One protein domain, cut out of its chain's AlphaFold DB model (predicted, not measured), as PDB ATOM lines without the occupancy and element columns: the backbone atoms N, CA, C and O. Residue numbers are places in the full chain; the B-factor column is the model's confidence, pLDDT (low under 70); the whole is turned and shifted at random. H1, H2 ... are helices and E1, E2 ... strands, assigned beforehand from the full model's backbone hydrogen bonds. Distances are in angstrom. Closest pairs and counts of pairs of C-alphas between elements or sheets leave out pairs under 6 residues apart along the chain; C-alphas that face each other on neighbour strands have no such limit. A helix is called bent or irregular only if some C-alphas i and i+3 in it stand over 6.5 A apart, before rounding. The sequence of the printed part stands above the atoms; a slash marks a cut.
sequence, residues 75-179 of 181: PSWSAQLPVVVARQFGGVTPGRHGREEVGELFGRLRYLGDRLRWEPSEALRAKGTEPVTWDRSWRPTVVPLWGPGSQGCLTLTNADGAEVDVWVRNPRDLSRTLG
ATOM      1  N   PRO A  75     269.330 291.500 460.526       93.25
ATOM      2  CA  PRO A  75     268.222 290.737 461.089       93.25
ATOM      3  C   PRO A  75     268.131 290.879 462.610       93.25
ATOM      4  O   PRO A  75     269.136 290.774 463.323       93.25
ATOM      5  N   SER A  76     266.917 291.109 463.113       93.94
ATOM      6  CA  SER A  76     266.665 291.285 464.538       93.94
ATOM      7  C   SER A  76     265.368 290.638 465.024       93.94
ATOM      8  O   SER A  76     264.369 290.571 464.312       93.94
ATOM      9  N   TRP A  77     265.354 290.221 466.287       93.06
ATOM     10  CA  TRP A  77     264.207 289.572 466.918       93.06
ATOM     11  C   TRP A  77     263.964 290.168 468.291       93.06
ATOM     12  O   TRP A  77     264.908 290.380 469.049       93.06
ATOM     13  N   SER A  78     262.704 290.411 468.654       92.69
ATOM     14  CA  SER A  78     262.371 290.710 470.048       92.69
ATOM     15  C   SER A  78     262.857 289.584 470.951       92.69
ATOM     16  O   SER A  78     262.533 288.417 470.716       92.69
ATOM     17  N   ALA A  79     263.615 289.944 471.982       93.69
ATOM     18  CA  ALA A  79     264.265 288.984 472.853       93.69
ATOM     19  C   ALA A  79     264.269 289.434 474.315       93.69
ATOM     20  O   ALA A  79     264.291 290.627 474.617       93.69
ATOM     21  N   GLN A  80     264.270 288.469 475.224       92.44
ATOM     22  CA  GLN A  80     264.383 288.673 476.658       92.44
ATOM     23  C   GLN A  80     265.653 288.004 477.169       92.44
ATOM     24  O   GLN A  80     265.872 286.813 476.926       92.44
ATOM     25  N   LEU A  81     266.458 288.780 477.886       91.81
ATOM     26  CA  LEU A  81     267.699 288.328 478.498       91.81
ATOM     27  C   LEU A  81     267.502 288.205 480.014       91.81
ATOM     28  O   LEU A  81     267.061 289.177 480.631       91.81
ATOM     29  N   PRO A  82     267.807 287.061 480.647       88.75
ATOM     30  CA  PRO A  82     267.766 286.963 482.101       88.75
ATOM     31  C   PRO A  82     268.701 287.991 482.750       88.75
ATOM     32  O   PRO A  82     269.828 288.182 482.294       88.75
ATOM     33  N   VAL A  83     268.260 288.629 483.838       86.12
ATOM     34  CA  VAL A  83     269.058 289.651 484.548       86.12
ATOM     35  C   VAL A  83     270.409 289.092 485.009       86.12
ATOM     36  O   VAL A  83     271.418 289.787 484.919       86.12
ATOM     37  N   VAL A  84     270.444 287.831 485.450       84.38
ATOM     38  CA  VAL A  84     271.674 287.138 485.880       84.38
ATOM     39  C   VAL A  84     272.704 287.089 484.751       84.38
ATOM     40  O   VAL A  84     273.857 287.455 484.956       84.38
ATOM     41  N   VAL A  85     272.267 286.726 483.543       87.06
ATOM     42  CA  VAL A  85     273.121 286.718 482.350       87.06
ATOM     43  C   VAL A  85     273.574 288.139 482.033       87.06
ATOM     44  O   VAL A  85     274.758 288.384 481.848       87.06
ATOM     45  N   ALA A  86     272.655 289.106 482.023       86.88
ATOM     46  CA  ALA A  86     273.017 290.488 481.742       86.88
ATOM     47  C   ALA A  86     274.091 291.011 482.714       86.88
ATOM     48  O   ALA A  86     275.034 291.653 482.275       86.88
ATOM     49  N   ARG A  87     274.018 290.676 484.010       85.00
ATOM     50  CA  ARG A  87     275.062 291.015 484.995       85.00
ATOM     51  C   ARG A  87     276.386 290.306 484.719       85.00
ATOM     52  O   ARG A  87     277.425 290.956 484.769       85.00
ATOM     53  N   GLN A  88     276.351 289.009 484.410       84.44
ATOM     54  CA  GLN A  88     277.551 288.215 484.120       84.44
ATOM     55  C   GLN A  88     278.368 288.805 482.966       84.44
ATOM     56  O   GLN A  88     279.594 288.798 483.011       84.44
ATOM     57  N   PHE A  89     277.691 289.357 481.958       84.38
ATOM     58  CA  PHE A  89     278.326 289.982 480.797       84.38
ATOM     59  C   PHE A  89     278.441 291.515 480.909       84.38
ATOM     60  O   PHE A  89     278.610 292.191 479.898       84.38
ATOM     61  N   GLY A  90     278.319 292.086 482.116       76.38
ATOM     62  CA  GLY A  90     278.492 293.527 482.356       76.38
ATOM     63  C   GLY A  90     277.380 294.427 481.797       76.38
ATOM     64  O   GLY A  90     277.495 295.648 481.839       76.38
ATOM     65  N   GLY A  91     276.284 293.845 481.310       70.00
ATOM     66  CA  GLY A  91     275.124 294.534 480.742       70.00
ATOM     67  C   GLY A  91     274.242 295.270 481.759       70.00
ATOM     68  O   GLY A  91     273.367 296.033 481.361       70.00
ATOM     69  N   VAL A  92     274.432 295.067 483.068       73.38
ATOM     70  CA  VAL A  92     273.693 295.778 484.130       73.38
ATOM     71  C   VAL A  92     274.653 296.231 485.223       73.38
ATOM     72  O   VAL A  92     275.332 295.404 485.830       73.38
ATOM     73  N   THR A  93     274.657 297.527 485.538       57.19
ATOM     74  CA  THR A  93     275.444 298.082 486.648       57.19
ATOM     75  C   THR A  93     274.778 297.797 488.008       57.19
ATOM     76  O   THR A  93     273.598 298.130 488.192       57.19
ATOM     77  N   PRO A  94     275.498 297.227 488.994       50.78
ATOM     78  CA  PRO A  94     274.990 297.060 490.357       50.78
ATOM     79  C   PRO A  94     274.648 298.422 490.986       50.78
ATOM     80  O   PRO A  94     275.451 299.346 490.935       50.78
ATOM     81  N   GLY A  95     273.451 298.560 491.568       50.44
ATOM     82  CA  GLY A  95     273.037 299.747 492.341       50.44
ATOM     83  C   GLY A  95     271.883 300.570 491.754       50.44
ATOM     84  O   GLY A  95     271.135 301.171 492.515       50.44
ATOM     85  N   ARG A  96     271.650 300.551 490.429       52.44
ATOM     86  CA  ARG A  96     270.502 301.261 489.807       52.44
ATOM     87  C   ARG A  96     269.211 300.445 489.744       52.44
ATOM     88  O   ARG A  96     268.140 301.012 489.562       52.44
ATOM     89  N   HIS A  97     269.305 299.121 489.830       51.97
ATOM     90  CA  HIS A  97     268.165 298.202 489.780       51.97
ATOM     91  C   HIS A  97     268.070 297.514 491.140       51.97
ATOM     92  O   HIS A  97     268.719 296.497 491.387       51.97
ATOM     93  N   GLY A  98     267.346 298.146 492.063       41.31
ATOM     94  CA  GLY A  98     267.131 297.617 493.404       41.31
ATOM     95  C   GLY A  98     266.468 296.238 493.371       41.31
ATOM     96  O   GLY A  98     265.508 296.028 492.637       41.31
ATOM     97  N   ARG A  99     266.992 295.321 494.194       47.47
ATOM     98  CA  ARG A  99     266.398 294.056 494.682       47.47
ATOM     99  C   ARG A  99     265.893 292.989 493.700       47.47
ATOM    100  O   ARG A  99     265.695 291.864 494.149       47.47
ATOM    101  N   GLU A 100     265.728 293.246 492.407       50.78
ATOM    102  CA  GLU A 100     265.343 292.196 491.453       50.78
ATOM    103  C   GLU A 100     266.579 291.413 490.984       50.78
ATOM    104  O   GLU A 100     267.183 291.679 489.946       50.78
ATOM    105  N   GLU A 101     266.990 290.434 491.791       55.47
ATOM    106  CA  GLU A 101     267.941 289.386 491.379       55.47
ATOM    107  C   GLU A 101     267.316 288.401 490.379       55.47
ATOM    108  O   GLU A 101     268.023 287.686 489.670       55.47
ATOM    109  N   VAL A 102     265.984 288.402 490.278       64.31
ATOM    110  CA  VAL A 102     265.200 287.481 489.459       64.31
ATOM    111  C   VAL A 102     264.339 288.290 488.495       64.31
ATOM    112  O   VAL A 102     263.466 289.040 488.918       64.31
ATOM    113  N   GLY A 103     264.572 288.139 487.193       77.06
ATOM    114  CA  GLY A 103     263.814 288.873 486.186       77.06
ATOM    115  C   GLY A 103     264.385 288.744 484.783       77.06
ATOM    116  O   GLY A 103     265.387 288.062 484.547       77.06
ATOM    117  N   GLU A 104     263.736 289.426 483.846       85.56
ATOM    118  CA  GLU A 104     264.082 289.422 482.430       85.56
ATOM    119  C   GLU A 104     264.101 290.838 481.877       85.56
ATOM    120  O   GLU A 104     263.183 291.631 482.086       85.56
ATOM    121  N   LEU A 105     265.138 291.129 481.109       88.62
ATOM    122  CA  LEU A 105     265.327 292.392 480.431       88.62
ATOM    123  C   LEU A 105     264.801 292.283 479.006       88.62
ATOM    124  O   LEU A 105     265.196 291.402 478.244       88.62
ATOM    125  N   PHE A 106     263.911 293.199 478.635       90.88
ATOM    126  CA  PHE A 106     263.326 293.261 477.302       90.88
ATOM    127  C   PHE A 106     264.231 294.015 476.331       90.88
ATOM    128  O   PHE A 106     264.632 295.154 476.582       90.88
ATOM    129  N   GLY A 107     264.481 293.409 475.178       93.38
ATOM    130  CA  GLY A 107     265.355 293.960 474.161       93.38
ATOM    131  C   GLY A 107     265.134 293.345 472.786       93.38
ATOM    132  O   GLY A 107     264.074 292.785 472.483       93.38
ATOM    133  N   ARG A 108     266.151 293.464 471.937       94.62
ATOM    134  CA  ARG A 108     266.212 292.805 470.632       94.62
ATOM    135  C   ARG A 108     267.540 292.087 470.471       94.62
ATOM    136  O   ARG A 108     268.587 292.664 470.720       94.62
ATOM    137  N   LEU A 109     267.491 290.847 470.015       96.06
ATOM    138  CA  LEU A 109     268.660 290.120 469.547       96.06
ATOM    139  C   LEU A 109     268.915 290.512 468.092       96.06
ATOM    140  O   LEU A 109     267.990 290.453 467.287       96.06
ATOM    141  N   ARG A 110     270.136 290.914 467.751       95.75
ATOM    142  CA  ARG A 110     270.575 291.231 466.389       95.75
ATOM    143  C   ARG A 110     271.643 290.252 465.941       95.75
ATOM    144  O   ARG A 110     272.545 289.933 466.716       95.75
ATOM    145  N   TYR A 111     271.567 289.833 464.686       94.62
ATOM    146  CA  TYR A 111     272.618 289.060 464.041       94.62
ATOM    147  C   TYR A 111     273.466 289.974 463.162       94.62
ATOM    148  O   TYR A 111     272.970 290.548 462.197       94.62
ATOM    149  N   LEU A 112     274.743 290.116 463.509       93.88
ATOM    150  CA  LEU A 112     275.688 290.990 462.808       93.88
ATOM    151  C   LEU A 112     276.578 290.216 461.816       93.88
ATOM    152  O   LEU A 112     277.582 290.744 461.357       93.88
ATOM    153  N   GLY A 113     276.221 288.969 461.486       88.50
ATOM    154  CA  GLY A 113     276.942 288.101 460.545       88.50
ATOM    155  C   GLY A 113     278.036 287.243 461.189       88.50
ATOM    156  O   GLY A 113     278.225 286.084 460.827       88.50
ATOM    157  N   ASP A 114     278.756 287.775 462.170       89.94
ATOM    158  CA  ASP A 114     279.780 287.046 462.925       89.94
ATOM    159  C   ASP A 114     279.480 286.927 464.418       89.94
ATOM    160  O   ASP A 114     280.091 286.127 465.116       89.94
ATOM    161  N   ARG A 115     278.513 287.688 464.913       94.25
ATOM    162  CA  ARG A 115     278.170 287.731 466.329       94.25
ATOM    163  C   ARG A 115     276.694 287.993 466.531       94.25
ATOM    164  O   ARG A 115     276.019 288.609 465.698       94.25
ATOM    165  N   LEU A 116     276.210 287.546 467.677       95.81
ATOM    166  CA  LEU A 116     274.888 287.851 468.185       95.81
ATOM    167  C   LEU A 116     275.006 288.956 469.226       95.81
ATOM    168  O   LEU A 116     275.803 288.863 470.154       95.81
ATOM    169  N   ARG A 117     274.204 290.007 469.082       95.88
ATOM    170  CA  ARG A 117     274.165 291.123 470.029       95.88
ATOM    171  C   ARG A 117     272.757 291.302 470.557       95.88
ATOM    172  O   ARG A 117     271.847 291.608 469.794       95.88
ATOM    173  N   TRP A 118     272.569 291.133 471.856       96.12
ATOM    174  CA  TRP A 118     271.348 291.552 472.522       96.12
ATOM    175  C   TRP A 118     271.439 293.039 472.874       96.12
ATOM    176  O   TRP A 118     272.384 293.488 473.519       96.12
ATOM    177  N   GLU A 119     270.450 293.809 472.437       94.62
ATOM    178  CA  GLU A 119     270.322 295.231 472.715       94.62
ATOM    179  C   GLU A 119     269.130 295.496 473.637       94.62
ATOM    180  O   GLU A 119     268.016 295.057 473.326       94.62
ATOM    181  N   PRO A 120     269.311 296.265 474.720       93.25
ATOM    182  CA  PRO A 120     268.214 296.645 475.594       93.25
ATOM    183  C   PRO A 120     267.223 297.559 474.871       93.25
ATOM    184  O   PRO A 120     267.587 298.337 473.982       93.25
ATOM    185  N   SER A 121     265.961 297.497 475.297       90.88
ATOM    186  CA  SER A 121     264.960 298.502 474.928       90.88
ATOM    187  C   SER A 121     265.392 299.905 475.370       90.88
ATOM    188  O   SER A 121     266.178 300.060 476.303       90.88
ATOM    189  N   GLU A 122     264.854 300.939 474.726       88.12
ATOM    190  CA  GLU A 122     265.170 302.340 475.040       88.12
ATOM    191  C   GLU A 122     264.951 302.670 476.524       88.12
ATOM    192  O   GLU A 122     265.812 303.272 477.160       88.12
ATOM    193  N   ALA A 123     263.861 302.164 477.112       86.12
ATOM    194  CA  ALA A 123     263.563 302.326 478.533       86.12
ATOM    195  C   ALA A 123     264.621 301.690 479.454       86.12
ATOM    196  O   ALA A 123     264.897 302.220 480.528       86.12
ATOM    197  N   LEU A 124     265.219 300.562 479.059       85.69
ATOM    198  CA  LEU A 124     266.304 299.927 479.814       85.69
ATOM    199  C   LEU A 124     267.645 300.626 479.587       85.69
ATOM    200  O   LEU A 124     268.410 300.808 480.532       85.69
ATOM    201  N   ARG A 125     267.904 301.087 478.360       86.88
ATOM    202  CA  ARG A 125     269.093 301.883 478.036       86.88
ATOM    203  C   ARG A 125     269.118 303.192 478.824       86.88
ATOM    204  O   ARG A 125     270.139 303.522 479.412       86.88
ATOM    205  N   ALA A 126     267.980 303.880 478.937       85.25
ATOM    206  CA  ALA A 126     267.834 305.078 479.768       85.25
ATOM    207  C   ALA A 126     268.150 304.815 481.254       85.25
ATOM    208  O   ALA A 126     268.596 305.709 481.971       85.25
ATOM    209  N   LYS A 127     267.975 303.571 481.717       82.88
ATOM    210  CA  LYS A 127     268.334 303.133 483.074       82.88
ATOM    211  C   LYS A 127     269.785 302.643 483.198       82.88
ATOM    212  O   LYS A 127     270.180 302.217 484.283       82.88
ATOM    213  N   GLY A 128     270.584 302.726 482.134       82.12
ATOM    214  CA  GLY A 128     271.988 302.300 482.104       82.12
ATOM    215  C   GLY A 128     272.191 300.802 481.871       82.12
ATOM    216  O   GLY A 128     273.212 300.266 482.280       82.12
ATOM    217  N   THR A 129     271.215 300.105 481.276       86.94
ATOM    218  CA  THR A 129     271.452 298.742 480.775       86.94
ATOM    219  C   THR A 129     272.254 298.821 479.481       86.94
ATOM    220  O   THR A 129     271.860 299.536 478.557       86.94
ATOM    221  N   GLU A 130     273.334 298.054 479.407       90.69
ATOM    222  CA  GLU A 130     274.234 297.979 478.261       90.69
ATOM    223  C   GLU A 130     273.941 296.744 477.382       90.69
ATOM    224  O   GLU A 130     273.381 295.746 477.851       90.69
ATOM    225  N   PRO A 131     274.282 296.787 476.082       93.12
ATOM    226  CA  PRO A 131     274.172 295.634 475.193       93.12
ATOM    227  C   PRO A 131     275.106 294.482 475.586       93.12
ATOM    228  O   PRO A 131     276.239 294.706 475.998       93.12
ATOM    229  N   VAL A 132     274.671 293.246 475.333       94.25
ATOM    230  CA  VAL A 132     275.467 292.023 475.539       94.25
ATOM    231  C   VAL A 132     275.777 291.387 474.188       94.25
ATOM    232  O   VAL A 132     274.909 291.341 473.318       94.25
ATOM    233  N   THR A 133     277.009 290.919 473.987       94.81
ATOM    234  CA  THR A 133     277.465 290.363 472.704       94.81
ATOM    235  C   THR A 133     278.096 288.990 472.896       94.81
ATOM    236  O   THR A 133     278.883 288.804 473.820       94.81
ATOM    237  N   TRP A 134     277.783 288.063 471.994       94.88
ATOM    238  CA  TRP A 134     278.370 286.728 471.900       94.88
ATOM    239  C   TRP A 134     278.953 286.534 470.503       94.88
ATOM    240  O   TRP A 134     278.270 286.772 469.503       94.88
ATOM    241  N   ASP A 135     280.219 286.143 470.433       93.25
ATOM    242  CA  ASP A 135     280.936 285.887 469.182       93.25
ATOM    243  C   ASP A 135     280.690 284.461 468.645       93.25
ATOM    244  O   ASP A 135     279.840 283.722 469.146       93.25
ATOM    245  N   ARG A 136     281.450 284.060 467.619       89.69
ATOM    246  CA  ARG A 136     281.348 282.733 466.982       89.69
ATOM    247  C   ARG A 136     281.786 281.563 467.860       89.69
ATOM    248  O   ARG A 136     281.515 280.423 467.491       89.69
ATOM    249  N   SER A 137     282.475 281.807 468.975       92.25
ATOM    250  CA  SER A 137     282.844 280.726 469.898       92.25
ATOM    251  C   SER A 137     281.615 280.131 470.593       92.25
ATOM    252  O   SER A 137     281.655 278.990 471.053       92.25
ATOM    253  N   TRP A 138     280.502 280.871 470.608       94.31
ATOM    254  CA  TRP A 138     279.223 280.434 471.141       94.31
ATOM    255  C   TRP A 138     278.414 279.689 470.084       94.31
ATOM    256  O   TRP A 138     278.036 280.237 469.048       94.31
ATOM    257  N   ARG A 139     278.094 278.428 470.366       93.62
ATOM    258  CA  ARG A 139     277.269 277.573 469.515       93.62
ATOM    259  C   ARG A 139     275.785 277.796 469.827       93.62
ATOM    260  O   ARG A 139     275.376 277.571 470.967       93.62
ATOM    261  N   PRO A 140     274.970 278.222 468.848       94.62
ATOM    262  CA  PRO A 140     273.546 278.444 469.055       94.62
ATOM    263  C   PRO A 140     272.722 277.164 468.880       94.62
ATOM    264  O   PRO A 140     272.899 276.418 467.923       94.62
ATOM    265  N   THR A 141     271.753 276.957 469.767       94.50
ATOM    266  CA  THR A 141     270.682 275.960 469.637       94.50
ATOM    267  C   THR A 141     269.343 276.647 469.857       94.50
ATOM    268  O   THR A 141     269.175 277.358 470.845       94.50
ATOM    269  N   VAL A 142     268.372 276.441 468.968       93.75
ATOM    270  CA  VAL A 142     267.056 277.090 469.064       93.75
ATOM    271  C   VAL A 142     265.969 276.046 469.270       93.75
ATOM    272  O   VAL A 142     265.788 275.154 468.447       93.75
ATOM    273  N   VAL A 143     265.204 276.191 470.350       91.12
ATOM    274  CA  VAL A 143     264.067 275.328 470.676       91.12
ATOM    275  C   VAL A 143     262.775 276.145 470.594       91.12
ATOM    276  O   VAL A 143     262.599 277.088 471.372       91.12
ATOM    277  N   PRO A 144     261.852 275.839 469.664       88.31
ATOM    278  CA  PRO A 144     260.536 276.462 469.651       88.31
ATOM    279  C   PRO A 144     259.730 275.995 470.865       88.31
ATOM    280  O   PRO A 144     259.721 274.813 471.202       88.31
ATOM    281  N   LEU A 145     259.030 276.922 471.511       85.00
ATOM    282  CA  LEU A 145     258.280 276.637 472.728       85.00
ATOM    283  C   LEU A 145     256.782 276.674 472.476       85.00
ATOM    284  O   LEU A 145     256.277 277.445 471.656       85.00
ATOM    285  N   TRP A 146     256.062 275.856 473.237       72.12
ATOM    286  CA  TRP A 146     254.613 275.792 473.152       72.12
ATOM    287  C   TRP A 146     253.955 277.072 473.687       72.12
ATOM    288  O   TRP A 146     254.414 277.686 474.657       72.12
ATOM    289  N   GLY A 147     252.853 277.465 473.052       66.50
ATOM    290  CA  GLY A 147     252.013 278.586 473.461       66.50
ATOM    291  C   GLY A 147     251.947 279.725 472.437       66.50
ATOM    292  O   GLY A 147     252.687 279.750 471.450       66.50
ATOM    293  N   PRO A 148     251.048 280.694 472.660       65.06
ATOM    294  CA  PRO A 148     250.835 281.790 471.728       65.06
ATOM    295  C   PRO A 148     252.062 282.702 471.593       65.06
ATOM    296  O   PRO A 148     252.862 282.855 472.522       65.06
ATOM    297  N   GLY A 149     252.173 283.361 470.435       69.75
ATOM    298  CA  GLY A 149     253.148 284.431 470.205       69.75
ATOM    299  C   GLY A 149     254.470 284.016 469.554       69.75
ATOM    300  O   GLY A 149     255.388 284.833 469.550       69.75
ATOM    301  N   SER A 150     254.574 282.796 469.005       81.06
ATOM    302  CA  SER A 150     255.770 282.285 468.304       81.06
ATOM    303  C   SER A 150     257.048 282.509 469.122       81.06
ATOM    304  O   SER A 150     257.933 283.259 468.724       81.06
ATOM    305  N   GLN A 151     257.113 281.935 470.324       87.75
ATOM    306  CA  GLN A 151     258.263 282.088 471.220       87.75
ATOM    307  C   GLN A 151     259.180 280.868 471.138       87.75
ATOM    308  O   GLN A 151     258.720 279.753 470.901       87.75
ATOM    309  N   GLY A 152     260.472 281.077 471.357       91.19
ATOM    310  CA  GLY A 152     261.459 280.017 471.496       91.19
ATOM    311  C   GLY A 152     262.548 280.386 472.493       91.19
ATOM    312  O   GLY A 152     262.650 281.536 472.924       91.19
ATOM    313  N   CYS A 153     263.360 279.400 472.849       93.12
ATOM    314  CA  CYS A 153     264.575 279.580 473.626       93.12
ATOM    315  C   CYS A 153     265.780 279.367 472.704       93.12
ATOM    316  O   CYS A 153     265.897 278.323 472.067       93.12
ATOM    317  N   LEU A 154     266.641 280.373 472.612       95.44
ATOM    318  CA  LEU A 154     267.982 280.271 472.061       95.44
ATOM    319  C   LEU A 154     268.929 279.956 473.222       95.44
ATOM    320  O   LEU A 154     269.117 280.800 474.093       95.44
ATOM    321  N   THR A 155     269.533 278.776 473.218       95.12
ATOM    322  CA  THR A 155     270.657 278.444 474.096       95.12
ATOM    323  C   THR A 155     271.954 278.714 473.347       95.12
ATOM    324  O   THR A 155     272.145 278.208 472.242       95.12
ATOM    325  N   LEU A 156     272.833 279.518 473.932       94.56
ATOM    326  CA  LEU A 156     274.193 279.749 473.462       94.56
ATOM    327  C   LEU A 156     275.147 278.984 474.376       94.56
ATOM    328  O   LEU A 156     275.106 279.202 475.584       94.56
ATOM    329  N   THR A 157     276.006 278.139 473.810       94.06
ATOM    330  CA  THR A 157     276.977 277.338 474.575       94.06
ATOM    331  C   THR A 157     278.400 277.642 474.115       94.06
ATOM    332  O   THR A 157     278.680 277.539 472.921       94.06
ATOM    333  N   ASN A 158     279.302 278.026 475.020       93.56
ATOM    334  CA  ASN A 158     280.711 278.268 474.684       93.56
ATOM    335  C   ASN A 158     281.558 276.976 474.753       93.56
ATOM    336  O   ASN A 158     281.066 275.910 475.124       93.56
ATOM    337  N   ALA A 159     282.845 277.065 474.393       89.44
ATOM    338  CA  ALA A 159     283.769 275.925 474.420       89.44
ATOM    339  C   ALA A 159     284.024 275.363 475.832       89.44
ATOM    340  O   ALA A 159     284.256 274.166 475.975       89.44
ATOM    341  N   ASP A 160     283.919 276.207 476.861       89.88
ATOM    342  CA  ASP A 160     284.104 275.830 478.268       89.88
ATOM    343  C   ASP A 160     282.851 275.175 478.881       89.88
ATOM    344  O   ASP A 160     282.841 274.824 480.059       89.88
ATOM    345  N   GLY A 161     281.771 275.030 478.102       87.69
ATOM    346  CA  GLY A 161     280.500 274.460 478.549       87.69
ATOM    347  C   GLY A 161     279.573 275.446 479.269       87.69
ATOM    348  O   GLY A 161     278.537 275.034 479.787       87.69
ATOM    349  N   ALA A 162     279.896 276.741 479.295       89.19
ATOM    350  CA  ALA A 162     278.993 277.772 479.789       89.19
ATOM    351  C   ALA A 162     277.796 277.921 478.845       89.19
ATOM    352  O   ALA A 162     277.959 278.090 477.635       89.19
ATOM    353  N   GLU A 163     276.591 277.904 479.411       92.25
ATOM    354  CA  GLU A 163     275.340 278.012 478.666       92.25
ATOM    355  C   GLU A 163     274.555 279.266 479.052       92.25
ATOM    356  O   GLU A 163     274.459 279.640 480.223       92.25
ATOM    357  N   VAL A 164     273.939 279.899 478.057       91.38
ATOM    358  CA  VAL A 164     273.103 281.087 478.218       91.38
ATOM    359  C   VAL A 164     271.791 280.890 477.477       91.38
ATOM    360  O   VAL A 164     271.783 280.687 476.268       91.38
ATOM    361  N   ASP A 165     270.670 281.025 478.184       93.25
ATOM    362  CA  ASP A 165     269.340 280.976 477.578       93.25
ATOM    363  C   ASP A 165     268.788 282.386 477.318       93.25
ATOM    364  O   ASP A 165     268.517 283.159 478.241       93.25
ATOM    365  N   VAL A 166     268.541 282.693 476.046       93.25
ATOM    366  CA  VAL A 166     267.886 283.915 475.571       93.25
ATOM    367  C   VAL A 166     266.525 283.555 474.998       93.25
ATOM    368  O   VAL A 166     266.385 282.657 474.171       93.25
ATOM    369  N   TRP A 167     265.487 284.269 475.406       92.19
ATOM    370  CA  TRP A 167     264.136 283.993 474.931       92.19
ATOM    371  C   TRP A 167     263.832 284.880 473.751       92.19
ATOM    372  O   TRP A 167     263.988 286.090 473.839       92.19
ATOM    373  N   VAL A 168     263.409 284.290 472.645       93.00
ATOM    374  CA  VAL A 168     263.323 284.968 471.352       93.00
ATOM    375  C   VAL A 168     261.936 284.800 470.756       93.00
ATOM    376  O   VAL A 168     261.289 283.759 470.897       93.00
ATOM    377  N   ARG A 169     261.458 285.837 470.072       90.56
ATOM    378  CA  ARG A 169     260.284 285.732 469.207       90.56
ATOM    379  C   ARG A 169     260.691 285.281 467.813       90.56
ATOM    380  O   ARG A 169     261.753 285.632 467.314       90.56
ATOM    381  N   ASN A 170     259.786 284.551 467.177       88.88
ATOM    382  CA  ASN A 170     259.930 283.976 465.849       88.88
ATOM    383  C   ASN A 170     261.156 283.047 465.707       88.88
ATOM    384  O   ASN A 170     261.990 283.261 464.826       88.88
ATOM    385  N   PRO A 171     261.263 281.989 466.539       91.06
ATOM    386  CA  PRO A 171     262.437 281.117 466.572       91.06
ATOM    387  C   PRO A 171     262.732 280.442 465.230       91.06
ATOM    388  O   PRO A 171     263.888 280.215 464.919       91.06
ATOM    389  N   ARG A 172     261.717 280.183 464.393       89.75
ATOM    390  CA  ARG A 172     261.914 279.598 463.054       89.75
ATOM    391  C   ARG A 172     262.715 280.509 462.119       89.75
ATOM    392  O   ARG A 172     263.539 280.027 461.354       89.75
ATOM    393  N   ASP A 173     262.457 281.814 462.152       90.50
ATOM    394  CA  ASP A 173     263.192 282.783 461.330       90.50
ATOM    395  C   ASP A 173     264.627 282.975 461.844       90.50
ATOM    396  O   ASP A 173     265.557 283.056 461.043       90.50
ATOM    397  N   LEU A 174     264.814 282.951 463.169       92.44
ATOM    398  CA  LEU A 174     266.138 282.908 463.788       92.44
ATOM    399  C   LEU A 174     266.917 281.653 463.364       92.44
ATOM    400  O   LEU A 174     268.029 281.793 462.868       92.44
ATOM    401  N   SER A 175     266.334 280.453 463.499       92.81
ATOM    402  CA  SER A 175     266.984 279.194 463.103       92.81
ATOM    403  C   SER A 175     267.438 279.233 461.651       92.81
ATOM    404  O   SER A 175     268.594 278.939 461.367       92.81
ATOM    405  N   ARG A 176     266.577 279.693 460.734       92.25
ATOM    406  CA  ARG A 176     266.933 279.847 459.315       92.25
ATOM    407  C   ARG A 176     268.072 280.834 459.099       92.25
ATOM    408  O   ARG A 176     268.968 280.559 458.311       92.25
ATOM    409  N   THR A 177     268.048 281.966 459.800       91.44
ATOM    410  CA  THR A 177     269.080 283.005 459.668       91.44
ATOM    411  C   THR A 177     270.435 282.531 460.205       91.44
ATOM    412  O   THR A 177     271.472 282.922 459.678       91.44
ATOM    413  N   LEU A 178     270.430 281.661 461.217       91.25
ATOM    414  CA  LEU A 178     271.627 281.032 461.778       91.25
ATOM    415  C   LEU A 178     272.045 279.742 461.048       91.25
ATOM    416  O   LEU A 178     273.064 279.160 461.407       91.25
ATOM    417  N   GLY A 179     271.281 279.279 460.053       90.50
ATOM    418  CA  GLY A 179     271.558 278.028 459.338       90.50
ATOM    419  C   GLY A 179     271.302 276.753 460.156       90.50
ATOM    420  O   GLY A 179     271.946 275.740 459.914       90.50
TER     421      GLY A 179
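This is residues 75 to 179 of the 181 residues of an uncharacterized protein of Kutzneria kofuensis (UniProt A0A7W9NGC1). A single antiparallel sheet of seven strands curls like part of a barrel and folds back on itself, E4 and E3 facing E1, E7, E6 and E5, with the bent strand E2 as the hinge; the curl stays open, its edge strands E4 and E5 apart. H1 sits at one end of the curl near strands of both leaves, H3 packs on the opposite face at E5 and E6, and the small H2 only grazes the sheet. The printed part has 105 residues with three named helices and seven named strands, in the order E1 H1 E2 E3 H2 E4 E5 E6 E7 H3, and its class is mixed, helices and strands. Across the sheet the order is E4 E3 E2 E1 E7 E6 E5. The whole is compact, with a radius of gyration of the C-alphas of 13.4 A and spans of 39 by 34 by 22 A.

E1, residues 76 to 82, begins at C-alpha 76 (266.665, 291.285, 464.538) and is 18.1 A long. H1 is residues 83 to 88, 8.6 A. E2, residues 104 to 111, is 20.3 A long and bends by 58 degrees at Gly 107, C-alpha (265.355, 293.960, 474.161). E3 is residues 116 to 120, 13.3 A; H2 is residues 122 to 126, 6.1 A; E4 is residues 132 to 134, 7.1 A. E5, residues 139 to 144, is 16.8 A, E6, residues 151 to 157, 19.6 A, and E7, residues 163 to 169, 19.4 A. H3, residues 171 to 177, is 9.8 A and ends at C-alpha 177 (269.080, 283.005, 459.668).

The sheet is strongly twisted. N 79 of E1 and O 107 of E2 are within hydrogen-bond range at 2.9 A, as are N 110 and O 117 of the hairpin E2 and E3, 2.8 A, and N 118 and O 132 of the neighbour strands E3 and E4, 2.8 A. On the other side of E1, N 80 and O 167 of E7 are 2.8 A apart. E5, E6 and E7 form a meander, each strand the antiparallel neighbour of the one before, with N 154 and O 166 at 2.8 A and N 141 and O 155 at 2.8 A. H1 is on the sheet at a height of 7.6 A, over none of the strands, but only just: 2 of its 6 C-alphas fall on E7. Its closest C-alphas to E4 are those of Ala 86 and Val 132, 6.8 A. H3 is on the opposite face at a height of 7.1 A, also only just over none, with 2 of its 7 C-alphas on E7 and 2 on E6; the C-alphas of Gly 152 and Pro 171, the closest of E6 and H3, are 5.1 A apart. In H1, H2 and H3 every O i to N i+4 pair is within hydrogen-bond range.

The C-alphas farthest apart, those of Gly 98 and Gly 179, are 39.5 A apart. The printed part has no cut. The link from H1 to E2, residues 89 to 103, is long. Mean pLDDT of the printed part is 85.8, with residues 93 to 102 and 147 to 149 under 70.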